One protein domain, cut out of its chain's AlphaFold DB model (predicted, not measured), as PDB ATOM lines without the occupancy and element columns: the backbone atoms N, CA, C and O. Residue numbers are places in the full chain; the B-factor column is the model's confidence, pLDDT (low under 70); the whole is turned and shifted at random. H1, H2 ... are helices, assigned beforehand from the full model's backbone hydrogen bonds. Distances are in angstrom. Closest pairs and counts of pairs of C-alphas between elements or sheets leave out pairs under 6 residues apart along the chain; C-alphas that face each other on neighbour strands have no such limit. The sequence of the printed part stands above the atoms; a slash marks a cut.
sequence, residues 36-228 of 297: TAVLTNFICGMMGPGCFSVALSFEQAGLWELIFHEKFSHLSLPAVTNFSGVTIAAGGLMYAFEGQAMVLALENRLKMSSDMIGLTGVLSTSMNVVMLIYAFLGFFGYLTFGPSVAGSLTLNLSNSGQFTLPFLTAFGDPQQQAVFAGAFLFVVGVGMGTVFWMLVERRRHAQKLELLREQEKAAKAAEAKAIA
ATOM      1  N   THR A  36     166.147 149.997 136.468       75.31
ATOM      2  CA  THR A  36     166.596 150.194 135.081       75.31
ATOM      3  C   THR A  36     167.674 151.269 134.958       75.31
ATOM      4  O   THR A  36     168.604 151.110 134.184       75.31
ATOM      5  N   ALA A  37     167.595 152.349 135.740       77.88
ATOM      6  CA  ALA A  37     168.623 153.396 135.728       77.88
ATOM      7  C   ALA A  37     169.927 152.889 136.357       77.88
ATOM      8  O   ALA A  37     171.024 153.158 135.879       77.88
ATOM      9  N   VAL A  38     169.777 152.085 137.407       79.69
ATOM     10  CA  VAL A  38     170.858 151.342 138.044       79.69
ATOM     11  C   VAL A  38     171.535 150.373 137.066       79.69
ATOM     12  O   VAL A  38     172.760 150.360 136.981       79.69
ATOM     13  N   LEU A  39     170.745 149.614 136.300       79.06
ATOM     14  CA  LEU A  39     171.234 148.720 135.247       79.06
ATOM     15  C   LEU A  39     172.084 149.476 134.224       79.06
ATOM     16  O   LEU A  39     173.210 149.074 133.945       79.06
ATOM     17  N   THR A  40     171.560 150.582 133.694       80.19
ATOM     18  CA  THR A  40     172.262 151.385 132.690       80.19
ATOM     19  C   THR A  40     173.567 151.952 133.241       80.19
ATOM     20  O   THR A  40     174.600 151.828 132.592       80.19
ATOM     21  N   ASN A  41     173.557 152.502 134.459       81.06
ATOM     22  CA  ASN A  41     174.769 153.037 135.085       81.06
ATOM     23  C   ASN A  41     175.823 151.955 135.331       81.06
ATOM     24  O   ASN A  41     177.010 152.204 135.138       81.06
ATOM     25  N   PHE A  42     175.398 150.755 135.721       80.44
ATOM     26  CA  PHE A  42     176.300 149.628 135.930       80.44
ATOM     27  C   PHE A  42     176.948 149.168 134.618       80.44
ATOM     28  O   PHE A  42     178.165 149.015 134.564       80.44
ATOM     29  N   ILE A  43     176.159 149.022 133.546       82.44
ATOM     30  CA  ILE A  43     176.676 148.672 132.214       82.44
ATOM     31  C   ILE A  43     177.666 149.742 131.737       82.44
ATOM     32  O   ILE A  43     178.789 149.408 131.372       82.44
ATOM     33  N   CYS A  44     177.300 151.026 131.805       81.62
ATOM     34  CA  CYS A  44     178.189 152.121 131.405       81.62
ATOM     35  C   CYS A  44     179.486 152.163 132.229       81.62
ATOM     36  O   CYS A  44     180.549 152.433 131.674       81.62
ATOM     37  N   GLY A  45     179.412 151.877 133.533       77.75
ATOM     38  CA  GLY A  45     180.579 151.838 134.412       77.75
ATOM     39  C   GLY A  45     181.534 150.682 134.108       77.75
ATOM     40  O   GLY A  45     182.742 150.856 134.216       77.75
ATOM     41  N   MET A  46     181.015 149.526 133.679       79.50
ATOM     42  CA  MET A  46     181.851 148.390 133.272       79.50
ATOM     43  C   MET A  46     182.492 148.602 131.902       79.50
ATOM     44  O   MET A  46     183.678 148.324 131.738       79.50
ATOM     45  N   MET A  47     181.738 149.155 130.946       80.19
ATOM     46  CA  MET A  47     182.185 149.335 129.562       80.19
ATOM     47  C   MET A  47     183.509 150.097 129.436       80.19
ATOM     48  O   MET A  47     184.284 149.776 128.543       80.19
ATOM     49  N   GLY A  48     183.795 151.063 130.314       75.94
ATOM     50  CA  GLY A  48     185.044 151.830 130.291       75.94
ATOM     51  C   GLY A  48     186.298 150.946 130.384       75.94
ATOM     52  O   GLY A  48     186.951 150.723 129.369       75.94
ATOM     53  N   PRO A  49     186.649 150.427 131.574       73.75
ATOM     54  CA  PRO A  49     187.871 149.643 131.767       73.75
ATOM     55  C   PRO A  49     187.875 148.325 130.979       73.75
ATOM     56  O   PRO A  49     188.914 147.928 130.447       73.75
ATOM     57  N   GLY A  50     186.728 147.651 130.849       77.25
ATOM     58  CA  GLY A  50     186.707 146.331 130.225       77.25
ATOM     59  C   GLY A  50     186.850 146.341 128.710       77.25
ATOM     60  O   GLY A  50     187.538 145.470 128.180       77.25
ATOM     61  N   CYS A  51     186.341 147.352 128.000       74.38
ATOM     62  CA  CYS A  51     186.553 147.431 126.550       74.38
ATOM     63  C   CYS A  51     188.038 147.566 126.175       74.38
ATOM     64  O   CYS A  51     188.446 147.080 125.121       74.38
ATOM     65  N   PHE A  52     188.857 148.187 127.031       74.19
ATOM     66  CA  PHE A  52     190.292 148.335 126.773       74.19
ATOM     67  C   PHE A  52     191.068 147.025 126.956       74.19
ATOM     68  O   PHE A  52     192.008 146.776 126.208       74.19
ATOM     69  N   SER A  53     190.652 146.183 127.905       77.38
ATOM     70  CA  SER A  53     191.375 144.970 128.312       77.38
ATOM     71  C   SER A  53     190.929 143.697 127.578       77.38
ATOM     72  O   SER A  53     191.700 142.748 127.403       77.38
ATOM     73  N   VAL A  54     189.680 143.666 127.106       77.62
ATOM     74  CA  VAL A  54     189.093 142.486 126.453       77.62
ATOM     75  C   VAL A  54     189.802 142.148 125.141       77.62
ATOM     76  O   VAL A  54     190.112 140.985 124.916       77.62
ATOM     77  N   ALA A  55     190.132 143.137 124.305       69.50
ATOM     78  CA  ALA A  55     190.819 142.889 123.032       69.50
ATOM     79  C   ALA A  55     192.204 142.236 123.225       69.50
ATOM     80  O   ALA A  55     192.524 141.261 122.551       69.50
ATOM     81  N   LEU A  56     192.974 142.716 124.208       71.25
ATOM     82  CA  LEU A  56     194.262 142.130 124.598       71.25
ATOM     83  C   LEU A  56     194.086 140.700 125.135       71.25
ATOM     84  O   LEU A  56     194.864 139.801 124.828       71.25
ATOM     85  N   SER A  57     193.038 140.469 125.928       75.44
ATOM     86  CA  SER A  57     192.772 139.145 126.496       75.44
ATOM     87  C   SER A  57     192.490 138.111 125.404       75.44
ATOM     88  O   SER A  57     192.948 136.979 125.517       75.44
ATOM     89  N   PHE A  58     191.803 138.497 124.324       71.00
ATOM     90  CA  PHE A  58     191.539 137.622 123.176       71.00
ATOM     91  C   PHE A  58     192.791 137.311 122.344       71.00
ATOM     92  O   PHE A  58     192.924 136.189 121.857       71.00
ATOM     93  N   GLU A  59     193.722 138.259 122.221       71.38
ATOM     94  CA  GLU A  59     195.025 138.033 121.582       71.38
ATOM     95  C   GLU A  59     195.850 136.989 122.349       71.38
ATOM     96  O   GLU A  59     196.370 136.036 121.768       71.38
ATOM     97  N   GLN A  60     195.929 137.145 123.672       66.06
ATOM     98  CA  GLN A  60     196.753 136.300 124.538       66.06
ATOM     99  C   GLN A  60     196.108 134.939 124.838       66.06
ATOM    100  O   GLN A  60     196.822 133.951 125.027       66.06
ATOM    101  N   ALA A  61     194.771 134.870 124.857       63.09
ATOM    102  CA  ALA A  61     194.019 133.637 125.084       63.09
ATOM    103  C   ALA A  61     194.039 132.675 123.889       63.09
ATOM    104  O   ALA A  61     193.603 131.542 124.061       63.09
ATOM    105  N   GLY A  62     194.533 133.101 122.715       57.31
ATOM    106  CA  GLY A  62     194.719 132.235 121.551       57.31
ATOM    107  C   GLY A  62     193.468 131.425 121.216       57.31
ATOM    108  O   GLY A  62     193.446 130.233 121.450       57.31
ATOM    109  N   LEU A  63     192.411 132.076 120.724       53.28
ATOM    110  CA  LEU A  63     191.200 131.454 120.165       53.28
ATOM    111  C   LEU A  63     190.834 130.057 120.733       53.28
ATOM    112  O   LEU A  63     190.780 129.061 120.012       53.28
ATOM    113  N   TRP A  64     190.540 129.995 122.032       46.75
ATOM    114  CA  TRP A  64     190.140 128.769 122.740       46.75
ATOM    115  C   TRP A  64     188.919 128.058 122.106       46.75
ATOM    116  O   TRP A  64     188.721 126.859 122.278       46.75
ATOM    117  N   GLU A  65     188.121 128.775 121.309       47.28
ATOM    118  CA  GLU A  65     186.966 128.259 120.556       47.28
ATOM    119  C   GLU A  65     187.338 127.297 119.406       47.28
ATOM    120  O   GLU A  65     186.496 126.508 118.982       47.28
ATOM    121  N   LEU A  66     188.588 127.279 118.918       47.78
ATOM    122  CA  LEU A  66     189.006 126.286 117.910       47.78
ATOM    123  C   LEU A  66     189.224 124.882 118.496       47.78
ATOM    124  O   LEU A  66     189.260 123.910 117.745       47.78
ATOM    125  N   ILE A  67     189.323 124.745 119.822       46.41
ATOM    126  CA  ILE A  67     189.573 123.454 120.485       46.41
ATOM    127  C   ILE A  67     188.323 122.555 120.480       46.41
ATOM    128  O   ILE A  67     188.453 121.334 120.533       46.41
ATOM    129  N   PHE A  68     187.114 123.112 120.334       47.16
ATOM    130  CA  PHE A  68     185.881 122.313 120.279       47.16
ATOM    131  C   PHE A  68     185.513 121.803 118.878       47.16
ATOM    132  O   PHE A  68     184.560 121.035 118.747       47.16
ATOM    133  N   HIS A  69     186.271 122.164 117.836       41.69
ATOM    134  CA  HIS A  69     186.076 121.624 116.492       41.69
ATOM    135  C   HIS A  69     187.339 120.910 116.005       41.69
ATOM    136  O   HIS A  69     188.223 121.485 115.377       41.69
ATOM    137  N   GLU A  70     187.371 119.605 116.261       46.50
ATOM    138  CA  GLU A  70     188.411 118.621 115.933       46.50
ATOM    139  C   GLU A  70     188.679 118.434 114.414       46.50
ATOM    140  O   GLU A  70     189.057 117.353 113.972       46.50
ATOM    141  N   LYS A  71     188.454 119.443 113.556       44.41
ATOM    142  CA  LYS A  71     188.485 119.261 112.092       44.41
ATOM    143  C   LYS A  71     189.336 120.211 111.260       44.41
ATOM    144  O   LYS A  71     189.249 120.134 110.040       44.41
ATOM    145  N   PHE A  72     190.201 121.025 111.857       42.31
ATOM    146  CA  PHE A  72     191.191 121.784 111.082       42.31
ATOM    147  C   PHE A  72     192.563 121.785 111.762       42.31
ATOM    148  O   PHE A  72     193.005 122.774 112.338       42.31
ATOM    149  N   SER A  73     193.256 120.646 111.674       45.69
ATOM    150  CA  SER A  73     194.713 120.615 111.794       45.69
ATOM    151  C   SER A  73     195.359 121.186 110.526       45.69
ATOM    152  O   SER A  73     194.895 120.933 109.417       45.69
ATOM    153  N   HIS A  74     196.487 121.870 110.739       37.31
ATOM    154  CA  HIS A  74     197.488 122.310 109.756       37.31
ATOM    155  C   HIS A  74     197.283 123.681 109.090       37.31
ATOM    156  O   HIS A  74     197.399 123.796 107.878       37.31
ATOM    157  N   LEU A  75     197.124 124.748 109.875       42.09
ATOM    158  CA  LEU A  75     197.802 126.018 109.576       42.09
ATOM    159  C   LEU A  75     198.338 126.609 110.883       42.09
ATOM    160  O   LEU A  75     197.627 126.727 111.874       42.09
ATOM    161  N   SER A  76     199.638 126.881 110.882       40.84
ATOM    162  CA  SER A  76     200.497 127.213 112.015       40.84
ATOM    163  C   SER A  76     200.095 128.499 112.749       40.84
ATOM    164  O   SER A  76     200.717 129.541 112.556       40.84
ATOM    165  N   LEU A  77     199.087 128.441 113.619       44.84
ATOM    166  CA  LEU A  77     198.842 129.463 114.637       44.84
ATOM    167  C   LEU A  77     198.856 128.790 116.021       44.84
ATOM    168  O   LEU A  77     198.158 127.793 116.212       44.84
ATOM    169  N   PRO A  78     199.668 129.269 116.983       45.12
ATOM    170  CA  PRO A  78     199.764 128.642 118.295       45.12
ATOM    171  C   PRO A  78     198.437 128.814 119.047       45.12
ATOM    172  O   PRO A  78     198.044 129.926 119.386       45.12
ATOM    173  N   ALA A  79     197.761 127.690 119.308       48.69
ATOM    174  CA  ALA A  79     196.459 127.601 119.977       48.69
ATOM    175  C   ALA A  79     196.471 128.052 121.451       48.69
ATOM    176  O   ALA A  79     195.428 128.167 122.073       48.69
ATOM    177  N   VAL A  80     197.652 128.296 122.020       53.09
ATOM    178  CA  VAL A  80     197.880 128.964 123.303       53.09
ATOM    179  C   VAL A  80     199.270 129.580 123.192       53.09
ATOM    180  O   VAL A  80     200.201 128.884 122.786       53.09
ATOM    181  N   THR A  81     199.443 130.861 123.522       56.44
ATOM    182  CA  THR A  81     200.769 131.488 123.435       56.44
ATOM    183  C   THR A  81     201.736 130.834 124.428       56.44
ATOM    184  O   THR A  81     202.742 130.293 123.992       56.44
ATOM    185  N   ASN A  82     201.419 130.844 125.736       69.06
ATOM    186  CA  ASN A  82     202.136 130.202 126.858       69.06
ATOM    187  C   ASN A  82     201.278 130.255 128.152       69.06
ATOM    188  O   ASN A  82     200.333 131.039 128.222       69.06
ATOM    189  N   PHE A  83     201.639 129.532 129.230       75.62
ATOM    190  CA  PHE A  83     200.983 129.663 130.559       75.62
ATOM    191  C   PHE A  83     200.978 131.117 131.075       75.62
ATOM    192  O   PHE A  83     200.012 131.576 131.684       75.62
ATOM    193  N   SER A  84     202.036 131.869 130.754       75.88
ATOM    194  CA  SER A  84     202.121 133.308 131.022       75.88
ATOM    195  C   SER A  84     201.056 134.102 130.252       75.88
ATOM    196  O   SER A  84     200.371 134.933 130.837       75.88
ATOM    197  N   GLY A  85     200.830 133.787 128.971       74.88
ATOM    198  CA  GLY A  85     199.814 134.444 128.141       74.88
ATOM    199  C   GLY A  85     198.387 134.168 128.613       74.88
ATOM    200  O   GLY A  85     197.599 135.099 128.738       74.88
ATOM    201  N   VAL A  86     198.079 132.926 129.002       74.88
ATOM    202  CA  VAL A  86     196.784 132.586 129.625       74.88
ATOM    203  C   VAL A  86     196.589 133.349 130.936       74.88
ATOM    204  O   VAL A  86     195.498 133.843 131.208       74.88
ATOM    205  N   THR A  87     197.647 133.495 131.735       84.19
ATOM    206  CA  THR A  87     197.593 134.261 132.990       84.19
ATOM    207  C   THR A  87     197.357 135.753 132.735       84.19
ATOM    208  O   THR A  87     196.534 136.366 133.413       84.19
ATOM    209  N   ILE A  88     198.019 136.331 131.728       81.44
ATOM    210  CA  ILE A  88     197.823 137.726 131.304       81.44
ATOM    211  C   ILE A  88     196.400 137.929 130.768       81.44
ATOM    212  O   ILE A  88     195.741 138.898 131.146       81.44
ATOM    213  N   ALA A  89     195.889 136.994 129.966       76.75
ATOM    214  CA  ALA A  89     194.516 137.017 129.468       76.75
ATOM    215  C   ALA A  89     193.488 136.913 130.604       76.75
ATOM    216  O   ALA A  89     192.514 137.662 130.633       76.75
ATOM    217  N   ALA A  90     193.715 136.027 131.576       79.69
ATOM    218  CA  ALA A  90     192.853 135.889 132.745       79.69
ATOM    219  C   ALA A  90     192.862 137.155 133.614       79.69
ATOM    220  O   ALA A  90     191.806 137.596 134.062       79.69
ATOM    221  N   GLY A  91     194.031 137.773 133.816       83.44
ATOM    222  CA  GLY A  91     194.156 139.052 134.518       83.44
ATOM    223  C   GLY A  91     193.437 140.189 133.789       83.44
ATOM    224  O   GLY A  91     192.709 140.957 134.418       83.44
ATOM    225  N   GLY A  92     193.563 140.248 132.461       81.56
ATOM    226  CA  GLY A  92     192.860 141.217 131.625       81.56
ATOM    227  C   GLY A  92     191.339 141.041 131.658       81.56
ATOM    228  O   GLY A  92     190.602 142.028 131.762       81.56
ATOM    229  N   LEU A  93     190.862 139.797 131.661       80.69
ATOM    230  CA  LEU A  93     189.445 139.476 131.788       80.69
ATOM    231  C   LEU A  93     188.910 139.790 133.196       80.69
ATOM    232  O   LEU A  93     187.828 140.356 133.323       80.69
ATOM    233  N   MET A  94     189.672 139.496 134.256       83.69
ATOM    234  CA  MET A  94     189.307 139.874 135.627       83.69
ATOM    235  C   MET A  94     189.235 141.394 135.800       83.69
ATOM    236  O   MET A  94     188.273 141.891 136.383       83.69
ATOM    237  N   TYR A  95     190.197 142.134 135.240       83.00
ATOM    238  CA  TYR A  95     190.173 143.597 135.224       83.00
ATOM    239  C   TYR A  95     188.946 144.137 134.474       83.00
ATOM    240  O   TYR A  95     188.292 145.074 134.926       83.00
ATOM    241  N   ALA A  96     188.535 143.485 133.382       81.25
ATOM    242  CA  ALA A  96     187.323 143.859 132.657       81.25
ATOM    243  C   ALA A  96     186.023 143.669 133.469       81.25
ATOM    244  O   ALA A  96     185.017 144.332 133.186       81.25
ATOM    245  N   PHE A  97     186.046 142.803 134.488       77.94
ATOM    246  CA  PHE A  97     184.926 142.527 135.391       77.94
ATOM    247  C   PHE A  97     185.014 143.244 136.752       77.94
ATOM    248  O   PHE A  97     184.163 143.019 137.616       77.94
ATOM    249  N   GLU A  98     185.964 144.168 136.935       79.38
ATOM    250  CA  GLU A  98     186.180 144.911 138.192       79.38
ATOM    251  C   GLU A  98     184.912 145.641 138.696       79.38
ATOM    252  O   GLU A  98     184.699 145.809 139.899       79.38
ATOM    253  N   GLY A  99     183.988 145.988 137.791       70.19
ATOM    254  CA  GLY A  99     182.726 146.653 138.128       70.19
ATOM    255  C   GLY A  99     181.800 145.881 139.075       70.19
ATOM    256  O   GLY A  99     180.866 146.479 139.615       70.19
ATOM    257  N   GLN A 100     182.060 144.600 139.362       71.69
ATOM    258  CA  GLN A 100     181.313 143.837 140.367       71.69
ATOM    259  C   GLN A 100     181.358 144.490 141.762       71.69
ATOM    260  O   GLN A 100     180.373 144.402 142.494       71.69
ATOM    261  N   ALA A 101     182.421 145.226 142.114       75.00
ATOM    262  CA  ALA A 101     182.510 145.957 143.386       75.00
ATOM    263  C   ALA A 101     181.424 147.042 143.547       75.00
ATOM    264  O   ALA A 101     181.054 147.402 144.669       75.00
ATOM    265  N   MET A 102     180.844 147.525 142.442       75.50
ATOM    266  CA  MET A 102     179.759 148.505 142.484       75.50
ATOM    267  C   MET A 102     178.442 147.916 143.001       75.50
ATOM    268  O   MET A 102     177.566 148.689 143.385       75.50
ATOM    269  N   VAL A 103     178.297 146.584 143.064       76.06
ATOM    270  CA  VAL A 103     177.050 145.910 143.468       76.06
ATOM    271  C   VAL A 103     176.554 146.355 144.845       76.06
ATOM    272  O   VAL A 103     175.368 146.621 145.017       76.06
ATOM    273  N   LEU A 104     177.457 146.519 145.814       79.25
ATOM    274  CA  LEU A 104     177.087 146.860 147.188       79.25
ATOM    275  C   LEU A 104     176.627 148.321 147.307       79.25
ATOM    276  O   LEU A 104     175.659 148.638 148.002       79.25
ATOM    277  N   ALA A 105     177.290 149.225 146.582       76.00
ATOM    278  CA  ALA A 105     176.868 150.620 146.483       76.00
ATOM    279  C   ALA A 105     175.510 150.740 145.771       76.00
ATOM    280  O   ALA A 105     174.692 151.592 146.129       76.00
ATOM    281  N   LEU A 106     175.259 149.860 144.800       74.50
ATOM    282  CA  LEU A 106     174.009 149.747 144.059       74.50
ATOM    283  C   LEU A 106     172.846 149.294 144.946       74.50
ATOM    284  O   LEU A 106     171.762 149.883 144.888       74.50
ATOM    285  N   GLU A 107     173.083 148.306 145.811       75.69
ATOM    286  CA  GLU A 107     172.074 147.757 146.724       75.69
ATOM    287  C   GLU A 107     171.495 148.839 147.619       75.69
ATOM    288  O   GLU A 107     170.282 148.959 147.799       75.69
ATOM    289  N   ASN A 108     172.382 149.700 148.115       75.88
ATOM    290  CA  ASN A 108     172.021 150.774 149.020       75.88
ATOM    291  C   ASN A 108     171.261 151.925 148.323       75.88
ATOM    292  O   ASN A 108     170.734 152.810 148.998       75.88
ATOM    293  N   ARG A 109     171.187 151.953 146.985       71.50
ATOM    294  CA  ARG A 109     170.486 152.998 146.210       71.50
ATOM    295  C   ARG A 109     169.160 152.530 145.602       71.50
ATOM    296  O   ARG A 109     168.381 153.375 145.157       71.50
ATOM    297  N   LEU A 110     168.870 151.229 145.602       72.69
ATOM    298  CA  LEU A 110     167.649 150.661 145.020       72.69
ATOM    299  C   LEU A 110     166.410 150.850 145.913       72.69
ATOM    300  O   LEU A 110     166.489 150.862 147.141       72.69
ATOM    301  N   LYS A 111     165.230 150.982 145.285       70.25
ATOM    302  CA  LYS A 111     163.931 151.044 145.996       70.25
ATOM    303  C   LYS A 111     163.580 149.736 146.716       70.25
ATOM    304  O   LYS A 111     162.935 149.789 147.760       70.25
ATOM    305  N   MET A 112     163.978 148.599 146.145       68.31
ATOM    306  CA  MET A 112     163.904 147.257 146.730       68.31
ATOM    307  C   MET A 112     165.260 146.586 146.518       68.31
ATOM    308  O   MET A 112     165.691 146.417 145.379       68.31
ATOM    309  N   SER A 113     165.935 146.226 147.608       66.38
ATOM    310  CA  SER A 113     167.210 145.502 147.559       66.38
ATOM    311  C   SER A 113     167.022 144.061 147.076       66.38
ATOM    312  O   SER A 113     167.896 143.531 146.393       66.38
ATOM    313  N   SER A 114     165.846 143.462 147.316       69.88
ATOM    314  CA  SER A 114     165.516 142.110 146.843       69.88
ATOM    315  C   SER A 114     165.469 141.984 145.315       69.88
ATOM    316  O   SER A 114     165.602 140.877 144.804       69.88
ATOM    317  N   ASP A 115     165.305 143.087 144.578       69.00
ATOM    318  CA  ASP A 115     165.293 143.078 143.107       69.00
ATOM    319  C   ASP A 115     166.711 143.136 142.502       69.00
ATOM    320  O   ASP A 115     166.890 142.997 141.285       69.00
ATOM    321  N   MET A 116     167.738 143.362 143.333       71.31
ATOM    322  CA  MET A 116     169.127 143.435 142.883       71.31
ATOM    323  C   MET A 116     169.741 142.048 142.662       71.31
ATOM    324  O   MET A 116     170.423 141.829 141.657       71.31
ATOM    325  N   ILE A 117     169.486 141.133 143.602       68.00
ATOM    326  CA  ILE A 117     170.109 139.809 143.714       68.00
ATOM    327  C   ILE A 117     169.090 138.730 143.321       68.00
ATOM    328  O   ILE A 117     167.966 138.720 143.806       68.00
ATOM    329  N   GLY A 118     169.483 137.819 142.424       67.81
ATOM    330  CA  GLY A 118     168.655 136.699 141.952       67.81
ATOM    331  C   GLY A 118     168.954 136.303 140.502       67.81
ATOM    332  O   GLY A 118     169.592 137.061 139.772       67.81
ATOM    333  N   LEU A 119     168.457 135.137 140.064       58.25
ATOM    334  CA  LEU A 119     168.633 134.624 138.688       58.25
ATOM    335  C   LEU A 119     168.050 135.561 137.615       58.25
ATOM    336  O   LEU A 119     168.553 135.618 136.503       58.25
ATOM    337  N   THR A 120     167.018 136.331 137.955       64.75
ATOM    338  CA  THR A 120     166.431 137.381 137.101       64.75
ATOM    339  C   THR A 120     166.727 138.790 137.622       64.75
ATOM    340  O   THR A 120     166.068 139.759 137.233       64.75
ATOM    341  N   GLY A 121     167.661 138.904 138.571       74.25
ATOM    342  CA  GLY A 121     168.044 140.159 139.202       74.25
ATOM    343  C   GLY A 121     168.730 141.099 138.217       74.25
ATOM    344  O   GLY A 121     169.255 140.687 137.174       74.25
ATOM    345  N   VAL A 122     168.742 142.387 138.560       77.38
ATOM    346  CA  VAL A 122     169.405 143.423 137.753       77.38
ATOM    347  C   VAL A 122     170.875 143.084 137.516       77.38
ATOM    348  O   VAL A 122     171.360 143.262 136.402       77.38
ATOM    349  N   LEU A 123     171.543 142.532 138.531       77.94
ATOM    350  CA  LEU A 123     172.957 142.178 138.483       77.94
ATOM    351  C   LEU A 123     173.265 141.025 137.515       77.94
ATOM    352  O   LEU A 123     174.223 141.088 136.754       77.94
ATOM    353  N   SER A 124     172.450 139.966 137.511       77.38
ATOM    354  CA  SER A 124     172.666 138.829 136.603       77.38
ATOM    355  C   SER A 124     172.366 139.213 135.151       77.38
ATOM    356  O   SER A 124     173.083 138.822 134.229       77.38
ATOM    357  N   THR A 125     171.352 140.060 134.950       78.81
ATOM    358  CA  THR A 125     171.005 140.575 133.621       78.81
ATOM    359  C   THR A 125     172.104 141.494 133.081       78.81
ATOM    360  O   THR A 125     172.486 141.367 131.920       78.81
ATOM    361  N   SER A 126     172.637 142.403 133.909       80.38
ATOM    362  CA  SER A 126     173.703 143.321 133.498       80.38
ATOM    363  C   SER A 126     174.984 142.580 133.134       80.38
ATOM    364  O   SER A 126     175.574 142.867 132.097       80.38
ATOM    365  N   MET A 127     175.369 141.587 133.938       79.69
ATOM    366  CA  MET A 127     176.580 140.803 133.716       79.69
ATOM    367  C   MET A 127     176.529 140.020 132.397       79.69
ATOM    368  O   MET A 127     177.498 140.033 131.646       79.69
ATOM    369  N   ASN A 128     175.387 139.404 132.066       78.31
ATOM    370  CA  ASN A 128     175.223 138.708 130.785       78.31
ATOM    371  C   ASN A 128     175.255 139.670 129.586       78.31
ATOM    372  O   ASN A 128     175.861 139.360 128.562       78.31
ATOM    373  N   VAL A 129     174.644 140.854 129.704       81.69
ATOM    374  CA  VAL A 129     174.682 141.869 128.635       81.69
ATOM    375  C   VAL A 129     176.107 142.377 128.406       81.69
ATOM    376  O   VAL A 129     176.538 142.482 127.260       81.69
ATOM    377  N   VAL A 130     176.860 142.653 129.474       83.19
ATOM    378  CA  VAL A 130     178.266 143.074 129.371       83.19
ATOM    379  C   VAL A 130     179.126 141.959 128.771       83.19
ATOM    380  O   VAL A 130     179.927 142.226 127.882       83.19
ATOM    381  N   MET A 131     178.911 140.706 129.182       79.50
ATOM    382  CA  MET A 131     179.611 139.544 128.631       79.50
ATOM    383  C   MET A 131     179.378 139.387 127.123       79.50
ATOM    384  O   MET A 131     180.332 139.146 126.388       79.50
ATOM    385  N   LEU A 132     178.144 139.592 126.649       78.38
ATOM    386  CA  LEU A 132     177.841 139.615 125.218       78.38
ATOM    387  C   LEU A 132     178.609 140.728 124.504       78.38
ATOM    388  O   LEU A 132     179.301 140.460 123.529       78.38
ATOM    389  N   ILE A 133     178.535 141.967 124.994       81.00
ATOM    390  CA  ILE A 133     179.215 143.101 124.351       81.00
ATOM    391  C   ILE A 133     180.734 142.880 124.318       81.00
ATOM    392  O   ILE A 133     181.368 143.154 123.302       81.00
ATOM    393  N   TYR A 134     181.322 142.328 125.379       80.19
ATOM    394  CA  TYR A 134     182.746 141.990 125.418       80.19
ATOM    395  C   TYR A 134     183.107 140.853 124.469       80.19
ATOM    396  O   TYR A 134     184.122 140.953 123.787       80.19
ATOM    397  N   ALA A 135     182.279 139.814 124.357       75.69
ATOM    398  CA  ALA A 135     182.490 138.759 123.370       75.69
ATOM    399  C   ALA A 135     182.479 139.327 121.942       75.69
ATOM    400  O   ALA A 135     183.370 139.019 121.156       75.69
ATOM    401  N   PHE A 136     181.539 140.229 121.630       75.50
ATOM    402  CA  PHE A 136     181.512 140.944 120.353       75.50
ATOM    403  C   PHE A 136     182.783 141.778 120.137       75.50
ATOM    404  O   PHE A 136     183.451 141.628 119.117       75.50
ATOM    405  N   LEU A 137     183.132 142.659 121.079       77.44
ATOM    406  CA  LEU A 137     184.268 143.573 120.929       77.44
ATOM    407  C   LEU A 137     185.615 142.843 120.888       77.44
ATOM    408  O   LEU A 137     186.483 143.232 120.113       77.44
ATOM    409  N   GLY A 138     185.791 141.793 121.689       74.50
ATOM    410  CA  GLY A 138     187.001 140.972 121.686       74.50
ATOM    411  C   GLY A 138     187.168 140.208 120.380       74.50
ATOM    412  O   GLY A 138     188.245 140.221 119.786       74.50
ATOM    413  N   PHE A 139     186.073 139.639 119.876       71.06
ATOM    414  CA  PHE A 139     186.058 138.921 118.611       71.06
ATOM    415  C   PHE A 139     186.330 139.831 117.406       71.06
ATOM    416  O   PHE A 139     187.264 139.591 116.642       71.06
ATOM    417  N   PHE A 140     185.563 140.915 117.253       70.12
ATOM    418  CA  PHE A 140     185.758 141.860 116.150       70.12
ATOM    419  C   PHE A 140     187.074 142.631 116.264       70.12
ATOM    420  O   PHE A 140     187.697 142.923 115.243       70.12
ATOM    421  N   GLY A 141     187.523 142.937 117.483       70.25
ATOM    422  CA  GLY A 141     188.815 143.576 117.722       70.25
ATOM    423  C   GLY A 141     189.971 142.708 117.233       70.25
ATOM    424  O   GLY A 141     190.835 143.198 116.508       70.25
ATOM    425  N   TYR A 142     189.941 141.410 117.544       68.00
ATOM    426  CA  TYR A 142     190.950 140.469 117.061       68.00
ATOM    427  C   TYR A 142     190.890 140.274 115.539       68.00
ATOM    428  O   TYR A 142     191.928 140.295 114.886       68.00
ATOM    429  N   LEU A 143     189.696 140.165 114.943       65.94
ATOM    430  CA  LEU A 143     189.561 140.034 113.484       65.94
ATOM    431  C   LEU A 143     190.078 141.260 112.716       65.94
ATOM    432  O   LEU A 143     190.593 141.118 111.612       65.94
ATOM    433  N   THR A 144     189.944 142.459 113.286       64.69
ATOM    434  CA  THR A 144     190.314 143.708 112.600       64.69
ATOM    435  C   THR A 144     191.825 143.958 112.612       64.69
ATOM    436  O   THR A 144     192.364 144.472 111.635       64.69
ATOM    437  N   PHE A 145     192.515 143.605 113.702       65.88
ATOM    438  CA  PHE A 145     193.938 143.926 113.906       65.88
ATOM    439  C   PHE A 145     194.865 142.703 113.889       65.88
ATOM    440  O   PHE A 145     196.082 142.847 113.764       65.88
ATOM    441  N   GLY A 146     194.302 141.496 113.987       65.94
ATOM    442  CA  GLY A 146     195.048 140.246 113.965       65.94
ATOM    443  C   GLY A 146     196.093 140.150 115.090       65.94
ATOM    444  O   GLY A 146     195.883 140.681 116.181       65.94
ATOM    445  N   PRO A 147     197.248 139.504 114.837       64.44
ATOM    446  CA  PRO A 147     198.333 139.337 115.813       64.44
ATOM    447  C   PRO A 147     199.059 140.632 116.207       64.44
ATOM    448  O   PRO A 147     199.987 140.586 117.004       64.44
ATOM    449  N   SER A 148     198.716 141.774 115.605       65.94
ATOM    450  CA  SER A 148     199.349 143.074 115.870       65.94
ATOM    451  C   SER A 148     198.445 144.014 116.664       65.94
ATOM    452  O   SER A 148     198.622 145.231 116.605       65.94
ATOM    453  N   VAL A 149     197.468 143.477 117.400       67.25
ATOM    454  CA  VAL A 149     196.599 144.297 118.241       67.25
ATOM    455  C   VAL A 149     197.426 144.917 119.376       67.25
ATOM    456  O   VAL A 149     198.011 144.244 120.215       67.25
ATOM    457  N   ALA A 150     197.522 146.243 119.395       66.62
ATOM    458  CA  ALA A 150     198.106 146.972 120.511       66.62
ATOM    459  C   ALA A 150     197.297 146.749 121.801       66.62
ATOM    460  O   ALA A 150     196.097 146.472 121.751       66.62
ATOM    461  N   GLY A 151     197.928 146.965 122.962       65.56
ATOM    462  CA  GLY A 151     197.370 146.608 124.272       65.56
ATOM    463  C   GLY A 151     196.095 147.331 124.726       65.56
ATOM    464  O   GLY A 151     195.633 147.111 125.840       65.56
ATOM    465  N   SER A 152     195.509 148.176 123.878       68.56
ATOM    466  CA  SER A 152     194.115 148.598 123.998       68.56
ATOM    467  C   SER A 152     193.495 148.796 122.614       68.56
ATOM    468  O   SER A 152     194.163 149.227 121.668       68.56
ATOM    469  N   LEU A 153     192.189 148.536 122.495       67.06
ATOM    470  CA  LEU A 153     191.460 148.669 121.228       67.06
ATOM    471  C   LEU A 153     191.548 150.095 120.648       67.06
ATOM    472  O   LEU A 153     191.643 150.279 119.438       67.06
ATOM    473  N   THR A 154     191.581 151.110 121.511       67.38
ATOM    474  CA  THR A 154     191.662 152.521 121.106       67.38
ATOM    475  C   THR A 154     193.044 152.925 120.595       67.38
ATOM    476  O   THR A 154     193.117 153.774 119.708       67.38
ATOM    477  N   LEU A 155     194.130 152.298 121.070       68.88
ATOM    478  CA  LEU A 155     195.473 152.552 120.529       68.88
ATOM    479  C   LEU A 155     195.608 152.081 119.076       68.88
ATOM    480  O   LEU A 155     196.331 152.687 118.293       68.88
ATOM    481  N   ASN A 156     194.893 151.018 118.707       65.50
ATOM    482  CA  ASN A 156     194.869 150.543 117.326       65.50
ATOM    483  C   ASN A 156     194.092 151.488 116.395       65.50
ATOM    484  O   ASN A 156     194.402 151.587 115.207       65.50
ATOM    485  N   LEU A 157     193.120 152.232 116.938       63.22
ATOM    486  CA  LEU A 157     192.271 153.154 116.182       63.22
ATOM    487  C   LEU A 157     193.015 154.417 115.719       63.22
ATOM    488  O   LEU A 157     192.735 154.928 114.640       63.22
ATOM    489  N   SER A 158     193.975 154.921 116.502       61.56
ATOM    490  CA  SER A 158     194.759 156.111 116.132       61.56
ATOM    491  C   SER A 158     195.816 155.829 115.060       61.56
ATOM    492  O   SER A 158     196.224 156.746 114.350       61.56
ATOM    493  N   ASN A 159     196.237 154.570 114.917       58.12
ATOM    494  CA  ASN A 159     197.203 154.150 113.903       58.12
ATOM    495  C   ASN A 159     196.533 153.826 112.552       58.12
ATOM    496  O   ASN A 159     197.172 153.882 111.507       58.12
ATOM    497  N   SER A 160     195.228 153.532 112.552       54.94
ATOM    498  CA  SER A 160     194.521 153.035 111.374       54.94
ATOM    499  C   SER A 160     193.208 153.789 111.126       54.94
ATOM    500  O   SER A 160     192.133 153.422 111.593       54.94
ATOM    501  N   GLY A 161     193.251 154.795 110.245       55.19
ATOM    502  CA  GLY A 161     192.061 155.353 109.575       55.19
ATOM    503  C   GLY A 161     191.363 154.359 108.626       55.19
ATOM    504  O   GLY A 161     190.750 154.762 107.643       55.19
ATOM    505  N   GLN A 162     191.503 153.056 108.882       54.12
ATOM    506  CA  GLN A 162     191.150 151.951 108.001       54.12
ATOM    507  C   GLN A 162     190.286 150.891 108.687       54.12
ATOM    508  O   GLN A 162     190.162 149.824 108.117       54.12
ATOM    509  N   PHE A 163     189.645 151.133 109.840       56.19
ATOM    510  CA  PHE A 163     188.749 150.143 110.481       56.19
ATOM    511  C   PHE A 163     187.771 149.464 109.489       56.19
ATOM    512  O   PHE A 163     187.464 148.281 109.602       56.19
ATOM    513  N   THR A 164     187.352 150.190 108.449       52.44
ATOM    514  CA  THR A 164     186.471 149.717 107.375       52.44
ATOM    515  C   THR A 164     187.077 148.636 106.461       52.44
ATOM    516  O   THR A 164     186.339 147.778 105.983       52.44
ATOM    517  N   LEU A 165     188.389 148.651 106.188       53.69
ATOM    518  CA  LEU A 165     189.022 147.761 105.197       53.69
ATOM    519  C   LEU A 165     189.248 146.325 105.715       53.69
ATOM    520  O   LEU A 165     188.808 145.408 105.025       53.69
ATOM    521  N   PRO A 166     189.821 146.092 106.917       56.56
ATOM    522  CA  PRO A 166     189.919 144.769 107.529       56.56
ATOM    523  C   PRO A 166     188.554 144.177 107.861       56.56
ATOM    524  O   PRO A 166     188.369 142.973 107.753       56.56
ATOM    525  N   PHE A 167     187.573 145.011 108.229       53.25
ATOM    526  CA  PHE A 167     186.208 144.547 108.469       53.25
ATOM    527  C   PHE A 167     185.609 143.927 107.200       53.25
ATOM    528  O   PHE A 167     185.072 142.828 107.257       53.25
ATOM    529  N   LEU A 168     185.761 144.575 106.039       52.72
ATOM    530  CA  LEU A 168     185.297 144.043 104.751       52.72
ATOM    531  C   LEU A 168     186.121 142.843 104.256       52.72
ATOM    532  O   LEU A 168     185.540 141.920 103.690       52.72
ATOM    533  N   THR A 169     187.441 142.816 104.472       53.97
ATOM    534  CA  THR A 169     188.291 141.687 104.043       53.97
ATOM    535  C   THR A 169     188.201 140.471 104.966       53.97
ATOM    536  O   THR A 169     188.305 139.350 104.474       53.97
ATOM    537  N   ALA A 170     187.909 140.641 106.260       54.59
ATOM    538  CA  ALA A 170     187.591 139.537 107.174       54.59
ATOM    539  C   ALA A 170     186.293 138.800 106.780       54.59
ATOM    540  O   ALA A 170     186.132 137.620 107.085       54.59
ATOM    541  N   PHE A 171     185.389 139.474 106.058       55.97
ATOM    542  CA  PHE A 171     184.208 138.880 105.421       55.97
ATOM    543  C   PHE A 171     184.443 138.460 103.955       55.97
ATOM    544  O   PHE A 171     183.480 138.177 103.244       55.97
ATOM    545  N   GLY A 172     185.692 138.467 103.479       53.56
ATOM    546  CA  GLY A 172     186.045 138.125 102.100       53.56
ATOM    547  C   GLY A 172     186.334 136.640 101.863       53.56
ATOM    548  O   GLY A 172     186.216 136.190 100.725       53.56
ATOM    549  N   ASP A 173     186.691 135.879 102.906       62.84
ATOM    550  CA  ASP A 173     187.080 134.469 102.792       62.84
ATOM    551  C   ASP A 173     185.946 133.532 103.277       62.84
ATOM    552  O   ASP A 173     185.708 133.430 104.488       62.84
ATOM    553  N   PRO A 174     185.218 132.835 102.377       62.09
ATOM    554  CA  PRO A 174     183.950 132.168 102.707       62.09
ATOM    555  C   PRO A 174     184.064 131.088 103.792       62.09
ATOM    556  O   PRO A 174     183.109 130.828 104.529       62.09
ATOM    557  N   GLN A 175     185.226 130.438 103.890       56.78
ATOM    558  CA  GLN A 175     185.433 129.278 104.756       56.78
ATOM    559  C   GLN A 175     185.793 129.674 106.197       56.78
ATOM    560  O   GLN A 175     185.267 129.083 107.141       56.78
ATOM    561  N   GLN A 176     186.615 130.714 106.387       60.66
ATOM    562  CA  GLN A 176     186.871 131.292 107.714       60.66
ATOM    563  C   GLN A 176     185.614 131.983 108.246       60.66
ATOM    564  O   GLN A 176     185.250 131.808 109.407       60.66
ATOM    565  N   GLN A 177     184.903 132.696 107.375       60.69
ATOM    566  CA  GLN A 177     183.695 133.437 107.714       60.69
ATOM    567  C   GLN A 177     182.574 132.537 108.250       60.69
ATOM    568  O   GLN A 177     181.885 132.938 109.180       60.69
ATOM    569  N   ALA A 178     182.414 131.313 107.735       59.34
ATOM    570  CA  ALA A 178     181.400 130.372 108.219       59.34
ATOM    571  C   ALA A 178     181.700 129.831 109.629       59.34
ATOM    572  O   ALA A 178     180.797 129.748 110.462       59.34
ATOM    573  N   VAL A 179     182.963 129.499 109.920       60.88
ATOM    574  CA  VAL A 179     183.388 129.011 111.247       60.88
ATOM    575  C   VAL A 179     183.294 130.134 112.280       60.88
ATOM    576  O   VAL A 179     182.745 129.948 113.366       60.88
ATOM    577  N   PHE A 180     183.748 131.329 111.905       62.16
ATOM    578  CA  PHE A 180     183.689 132.521 112.742       62.16
ATOM    579  C   PHE A 180     182.260 133.015 112.974       62.16
ATOM    580  O   PHE A 180     181.900 133.310 114.113       62.16
ATOM    581  N   ALA A 181     181.415 133.032 111.942       61.97
ATOM    582  CA  ALA A 181     179.995 133.339 112.087       61.97
ATOM    583  C   ALA A 181     179.270 132.281 112.928       61.97
ATOM    584  O   ALA A 181     178.384 132.642 113.694       61.97
ATOM    585  N   GLY A 182     179.655 131.004 112.830       64.38
ATOM    586  CA  GLY A 182     179.108 129.915 113.637       64.38
ATOM    587  C   GLY A 182     179.426 130.056 115.127       64.38
ATOM    588  O   GLY A 182     178.504 130.047 115.941       64.38
ATOM    589  N   ALA A 183     180.698 130.256 115.487       64.81
ATOM    590  CA  ALA A 183     181.117 130.466 116.878       64.81
ATOM    591  C   ALA A 183     180.501 131.745 117.466       64.81
ATOM    592  O   ALA A 183     179.979 131.754 118.579       64.81
ATOM    593  N   PHE A 184     180.466 132.814 116.674       67.56
ATOM    594  CA  PHE A 184     179.823 134.057 117.062       67.56
ATOM    595  C   PHE A 184     178.307 133.895 117.240       67.56
ATOM    596  O   PHE A 184     177.775 134.286 118.271       67.56
ATOM    597  N   LEU A 185     177.595 133.253 116.310       65.62
ATOM    598  CA  LEU A 185     176.168 132.938 116.465       65.62
ATOM    599  C   LEU A 185     175.902 131.985 117.630       65.62
ATOM    600  O   LEU A 185     174.829 132.057 118.215       65.62
ATOM    601  N   PHE A 186     176.846 131.119 117.989       67.88
ATOM    602  CA  PHE A 186     176.717 130.246 119.147       67.88
ATOM    603  C   PHE A 186     176.874 131.029 120.454       67.88
ATOM    604  O   PHE A 186     175.972 130.997 121.284       67.88
ATOM    605  N   VAL A 187     177.941 131.815 120.620       67.94
ATOM    606  CA  VAL A 187     178.163 132.632 121.829       67.94
ATOM    607  C   VAL A 187     177.081 133.702 121.979       67.94
ATOM    608  O   VAL A 187     176.502 133.877 123.052       67.94
ATOM    609  N   VAL A 188     176.755 134.388 120.885       68.38
ATOM    610  CA  VAL A 188     175.717 135.418 120.858       68.38
ATOM    611  C   VAL A 188     174.337 134.800 120.943       68.38
ATOM    612  O   VAL A 188     173.494 135.354 121.628       68.38
ATOM    613  N   GLY A 189     174.081 133.668 120.296       70.69
ATOM    614  CA  GLY A 189     172.785 132.992 120.326       70.69
ATOM    615  C   GLY A 189     172.491 132.361 121.679       70.69
ATOM    616  O   GLY A 189     171.393 132.541 122.203       70.69
ATOM    617  N   VAL A 190     173.470 131.695 122.293       71.25
ATOM    618  CA  VAL A 190     173.357 131.161 123.655       71.25
ATOM    619  C   VAL A 190     173.261 132.312 124.653       71.25
ATOM    620  O   VAL A 190     172.352 132.304 125.477       71.25
ATOM    621  N   GLY A 191     174.106 133.342 124.552       69.75
ATOM    622  CA  GLY A 191     174.064 134.487 125.464       69.75
ATOM    623  C   GLY A 191     172.820 135.374 125.298       69.75
ATOM    624  O   GLY A 191     172.209 135.776 126.282       69.75
ATOM    625  N   MET A 192     172.363 135.650 124.073       69.75
ATOM    626  CA  MET A 192     171.076 136.325 123.834       69.75
ATOM    627  C   MET A 192     169.915 135.441 124.267       69.75
ATOM    628  O   MET A 192     168.939 135.957 124.799       69.75
ATOM    629  N   GLY A 193     170.011 134.126 124.071       75.56
ATOM    630  CA  GLY A 193     169.023 133.155 124.521       75.56
ATOM    631  C   GLY A 193     168.881 133.152 126.040       75.56
ATOM    632  O   GLY A 193     167.759 133.221 126.539       75.56
ATOM    633  N   THR A 194     169.989 133.159 126.785       73.19
ATOM    634  CA  THR A 194     169.976 133.239 128.254       73.19
ATOM    635  C   THR A 194     169.502 134.603 128.744       73.19
ATOM    636  O   THR A 194     168.680 134.655 129.659       73.19
ATOM    637  N   VAL A 195     169.921 135.705 128.114       72.56
ATOM    638  CA  VAL A 195     169.429 137.057 128.439       72.56
ATOM    639  C   VAL A 195     167.933 137.166 128.169       72.56
ATOM    640  O   VAL A 195     167.182 137.643 129.020       72.56
ATOM    641  N   PHE A 196     167.470 136.701 127.011       74.62
ATOM    642  CA  PHE A 196     166.061 136.718 126.644       74.62
ATOM    643  C   PHE A 196     165.240 135.832 127.581       74.62
ATOM    644  O   PHE A 196     164.207 136.274 128.084       74.62
ATOM    645  N   TRP A 197     165.729 134.630 127.894       74.06
ATOM    646  CA  TRP A 197     165.126 133.740 128.882       74.06
ATOM    647  C   TRP A 197     165.019 134.416 130.251       74.06
ATOM    648  O   TRP A 197     163.934 134.448 130.827       74.06
ATOM    649  N   MET A 198     166.089 135.053 130.737       71.00
ATOM    650  CA  MET A 198     166.082 135.806 131.996       71.00
ATOM    651  C   MET A 198     165.114 136.991 131.968       71.00
ATOM    652  O   MET A 198     164.414 137.232 132.952       71.00
ATOM    653  N   LEU A 199     165.024 137.724 130.855       71.94
ATOM    654  CA  LEU A 199     164.083 138.836 130.702       71.94
ATOM    655  C   LEU A 199     162.627 138.354 130.680       71.94
ATOM    656  O   LEU A 199     161.765 138.987 131.296       71.94
ATOM    657  N   VAL A 200     162.342 137.246 129.996       77.62
ATOM    658  CA  VAL A 200     161.014 136.613 129.974       77.62
ATOM    659  C   VAL A 200     160.652 136.099 131.365       77.62
ATOM    660  O   VAL A 200     159.556 136.381 131.855       77.62
ATOM    661  N   GLU A 201     161.578 135.427 132.041       77.81
ATOM    662  CA  GLU A 201     161.393 134.934 133.405       77.81
ATOM    663  C   GLU A 201     161.156 136.091 134.387       77.81
ATOM    664  O   GLU A 201     160.250 136.038 135.222       77.81
ATOM    665  N   ARG A 202     161.868 137.210 134.216       71.75
ATOM    666  CA  ARG A 202     161.647 138.438 134.990       71.75
ATOM    667  C   ARG A 202     160.231 138.984 134.808       71.75
ATOM    668  O   ARG A 202     159.610 139.403 135.786       71.75
ATOM    669  N   ARG A 203     159.692 138.961 133.582       74.19
ATOM    670  CA  ARG A 203     158.297 139.365 133.324       74.19
ATOM    671  C   ARG A 203     157.305 138.405 133.980       74.19
ATOM    672  O   ARG A 203     156.353 138.878 134.601       74.19
ATOM    673  N   ARG A 204     157.548 137.090 133.909       78.50
ATOM    674  CA  ARG A 204     156.709 136.077 134.577       78.50
ATOM    675  C   ARG A 204     156.665 136.290 136.090       78.50
ATOM    676  O   ARG A 204     155.583 136.301 136.680       78.50
ATOM    677  N   HIS A 205     157.817 136.527 136.715       73.31
ATOM    678  CA  HIS A 205     157.898 136.810 138.149       73.31
ATOM    679  C   HIS A 205     157.179 138.106 138.539       73.31
ATOM    680  O   HIS A 205     156.451 138.115 139.534       73.31
ATOM    681  N   ALA A 206     157.319 139.175 137.747       75.75
ATOM    682  CA  ALA A 206     156.624 140.436 137.998       75.75
ATOM    683  C   ALA A 206     155.094 140.262 137.972       75.75
ATOM    684  O   ALA A 206     154.415 140.668 138.916       75.75
ATOM    685  N   GLN A 207     154.561 139.576 136.955       78.62
ATOM    686  CA  GLN A 207     153.124 139.296 136.839       78.62
ATOM    687  C   GLN A 207     152.605 138.424 137.989       78.62
ATOM    688  O   GLN A 207     151.546 138.695 138.561       78.62
ATOM    689  N   LYS A 208     153.367 137.398 138.383       82.56
ATOM    690  CA  LYS A 208     153.003 136.526 139.509       82.56
ATOM    691  C   LYS A 208     152.926 137.308 140.823       82.56
ATOM    692  O   LYS A 208     152.022 137.077 141.623       82.56
ATOM    693  N   LEU A 209     153.838 138.256 141.033       78.06
ATOM    694  CA  LEU A 209     153.862 139.088 142.234       78.06
ATOM    695  C   LEU A 209     152.677 140.062 142.295       78.06
ATOM    696  O   LEU A 209     152.126 140.292 143.371       78.06
ATOM    697  N   GLU A 210     152.262 140.626 141.159       82.81
ATOM    698  CA  GLU A 210     151.062 141.468 141.081       82.81
ATOM    699  C   GLU A 210     149.796 140.682 141.417       82.81
ATOM    700  O   GLU A 210     148.999 141.132 142.242       82.81
ATOM    701  N   LEU A 211     149.663 139.469 140.876       87.69
ATOM    702  CA  LEU A 211     148.555 138.576 141.207       87.69
ATOM    703  C   LEU A 211     148.527 138.235 142.698       87.69
ATOM    704  O   LEU A 211     147.474 138.326 143.323       87.69
ATOM    705  N   LEU A 212     149.674 137.905 143.298       84.31
ATOM    706  CA  LEU A 212     149.758 137.637 144.737       84.31
ATOM    707  C   LEU A 212     149.351 138.852 145.579       84.31
ATOM    708  O   LEU A 212     148.634 138.696 146.566       84.31
ATOM    709  N   ARG A 213     149.746 140.066 145.179       87.25
ATOM    710  CA  ARG A 213     149.338 141.303 145.867       87.25
ATOM    711  C   ARG A 213     147.837 141.549 145.760       87.25
ATOM    712  O   ARG A 213     147.227 141.982 146.737       87.25
ATOM    713  N   GLU A 214     147.236 141.288 144.604       91.56
ATOM    714  CA  GLU A 214     145.783 141.379 144.428       91.56
ATOM    715  C   GLU A 214     145.048 140.333 145.281       91.56
ATOM    716  O   GLU A 214     144.087 140.676 145.974       91.56
ATOM    717  N   GLN A 215     145.554 139.098 145.339       88.88
ATOM    718  CA  GLN A 215     145.030 138.049 146.223       88.88
ATOM    719  C   GLN A 215     145.130 138.446 147.702       88.88
ATOM    720  O   GLN A 215     144.165 138.311 148.451       88.88
ATOM    721  N   GLU A 216     146.261 139.008 148.128       91.38
ATOM    722  CA  GLU A 216     146.464 139.448 149.509       91.38
ATOM    723  C   GLU A 216     145.517 140.602 149.889       91.38
ATOM    724  O   GLU A 216     144.930 140.606 150.976       91.38
ATOM    725  N   LYS A 217     145.308 141.571 148.985       93.00
ATOM    726  CA  LYS A 217     144.325 142.650 149.182       93.00
ATOM    727  C   LYS A 217     142.904 142.099 149.271       93.00
ATOM    728  O   LYS A 217     142.147 142.522 150.149       93.00
ATOM    729  N   ALA A 218     142.539 141.166 148.392       92.00
ATOM    730  CA  ALA A 218     141.224 140.535 148.390       92.00
ATOM    731  C   ALA A 218     140.979 139.739 149.682       92.00
ATOM    732  O   ALA A 218     139.914 139.885 150.289       92.00
ATOM    733  N   ALA A 219     141.976 138.986 150.155       93.88
ATOM    734  CA  ALA A 219     141.924 138.252 151.419       93.88
ATOM    735  C   ALA A 219     141.732 139.199 152.615       93.88
ATOM    736  O   ALA A 219     140.775 139.046 153.376       93.88
ATOM    737  N   LYS A 220     142.545 140.260 152.723       95.12
ATOM    738  CA  LYS A 220     142.406 141.275 153.786       95.12
ATOM    739  C   LYS A 220     141.050 141.985 153.740       95.12
ATOM    740  O   LYS A 220     140.445 142.252 154.779       95.12
ATOM    741  N   ALA A 221     140.533 142.272 152.545       92.94
ATOM    742  CA  ALA A 221     139.205 142.859 152.380       92.94
ATOM    743  C   ALA A 221     138.084 141.886 152.795       92.94
ATOM    744  O   ALA A 221     137.089 142.312 153.393       92.94
ATOM    745  N   ALA A 222     138.229 140.590 152.505       94.44
ATOM    746  CA  ALA A 222     137.292 139.554 152.929       94.44
ATOM    747  C   ALA A 222     137.288 139.387 154.458       94.44
ATOM    748  O   ALA A 222     136.214 139.401 155.069       94.44
ATOM    749  N   GLU A 223     138.465 139.340 155.084       94.56
ATOM    750  CA  GLU A 223     138.620 139.304 156.544       94.56
ATOM    751  C   GLU A 223     138.001 140.539 157.211       94.56
ATOM    752  O   GLU A 223     137.202 140.414 158.145       94.56
ATOM    753  N   ALA A 224     138.269 141.740 156.690       94.00
ATOM    754  CA  ALA A 224     137.682 142.977 157.204       94.00
ATOM    755  C   ALA A 224     136.143 142.962 157.128       94.00
ATOM    756  O   ALA A 224     135.461 143.348 158.087       94.00
ATOM    757  N   LYS A 225     135.573 142.462 156.021       95.00
ATOM    758  CA  LYS A 225     134.119 142.287 155.862       95.00
ATOM    759  C   LYS A 225     133.560 141.255 156.849       95.00
ATOM    760  O   LYS A 225     132.489 141.492 157.418       95.00
ATOM    761  N   ALA A 226     134.255 140.141 157.084       94.38
ATOM    762  CA  ALA A 226     133.844 139.118 158.048       94.38
ATOM    763  C   ALA A 226     133.830 139.667 159.486       94.38
ATOM    764  O   ALA A 226     132.823 139.539 160.190       94.38
ATOM    765  N   ILE A 227     134.885 140.384 159.884       93.50
ATOM    766  CA  ILE A 227     134.978 141.054 161.189       93.50
ATOM    767  C   ILE A 227     133.872 142.109 161.340       93.50
ATOM    768  O   ILE A 227     133.229 142.188 162.390       93.50
ATOM    769  N   ALA A 228     133.597 142.903 160.301       93.75
ATOM    770  CA  ALA A 228     132.523 143.895 160.325       93.75
ATOM    771  C   ALA A 228     131.138 143.245 160.509       93.75
ATOM    772  O   ALA A 228     130.351 143.696 161.352       93.75
TER     773      ALA A 228
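AT A GLANCE: This is residues 36 to 228 of the 297 residues of the protein "Aa_trans domain-containing protein" of Teladorsagia circumcincta (UniProt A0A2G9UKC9). A very long helix, H8, runs along one side of a helical body, and its residues 206 to 228 stick out as an arm. In the body H5 lies between H8 and H1, while H3 and H4 pack on H1. The printed part has 193 residues with eight named helices, H1 to H8 in order, and no named strand: all helix. It is loose, with a radius of gyration of the C-alphas of 22.7 A, and spans 85 by 35 by 34 A.

IN THESE COORDINATES: H8, residues 174 to 228, is 78.1 A long and ends at C-alpha 228 (132.523, 143.895, 160.325). H5, residues 122 to 148, is 37.1 A long. H1, residues 36 to 60, is 34.8 A long and begins at C-alpha 36 (166.596, 150.194, 135.081). The others are H2, residues 64 to 68; H3, 83 to 96; H4, 98 to 107; H6, 153 to 159; and H7, 164 to 170.

HOW THE PARTS SIT: H8 touches H5 opposite ways at a shallow tilt of 10 degrees, closest at C-alphas 191 and 132, 6.4 A. H5 touches H1, the hub, the same way at 30 degrees, C-alphas 138 and 55 being closest at 4.5 A. H1 also touches H3 (C-alphas 50 and 96, 3.5 A), H4 (46 and 99, 5.2 A) and H6 (52 and 153, 5.7 A). H7 touches H5, about perpendicular at 86 degrees, C-alphas 166 and 144 being closest at 5.2 A. H2 and H8 are close but not clearly touching, C-alphas 65 and 183 being 7.3 A apart. H3 and H7 have every O i to N i+4 pair within hydrogen-bond range; H1 has 15 of 21, H5 21 of 23, H8 50 of 51, H2 0 of 1, H4 2 of 6 and H6 1 of 3, the last three with 1 of 2, 6 of 7 and 2 of 4 O i to N i+3 pairs.

THE WHOLE: The C-alphas farthest apart, of His 74 and Ala 228, are 85.1 A apart. The printed part has no cut; the links H2 to H3 and H4 to H5 are long. Mean pLDDT of the printed part is 70.7, with residues 60 to 82 and 142 to 188 among those under 70.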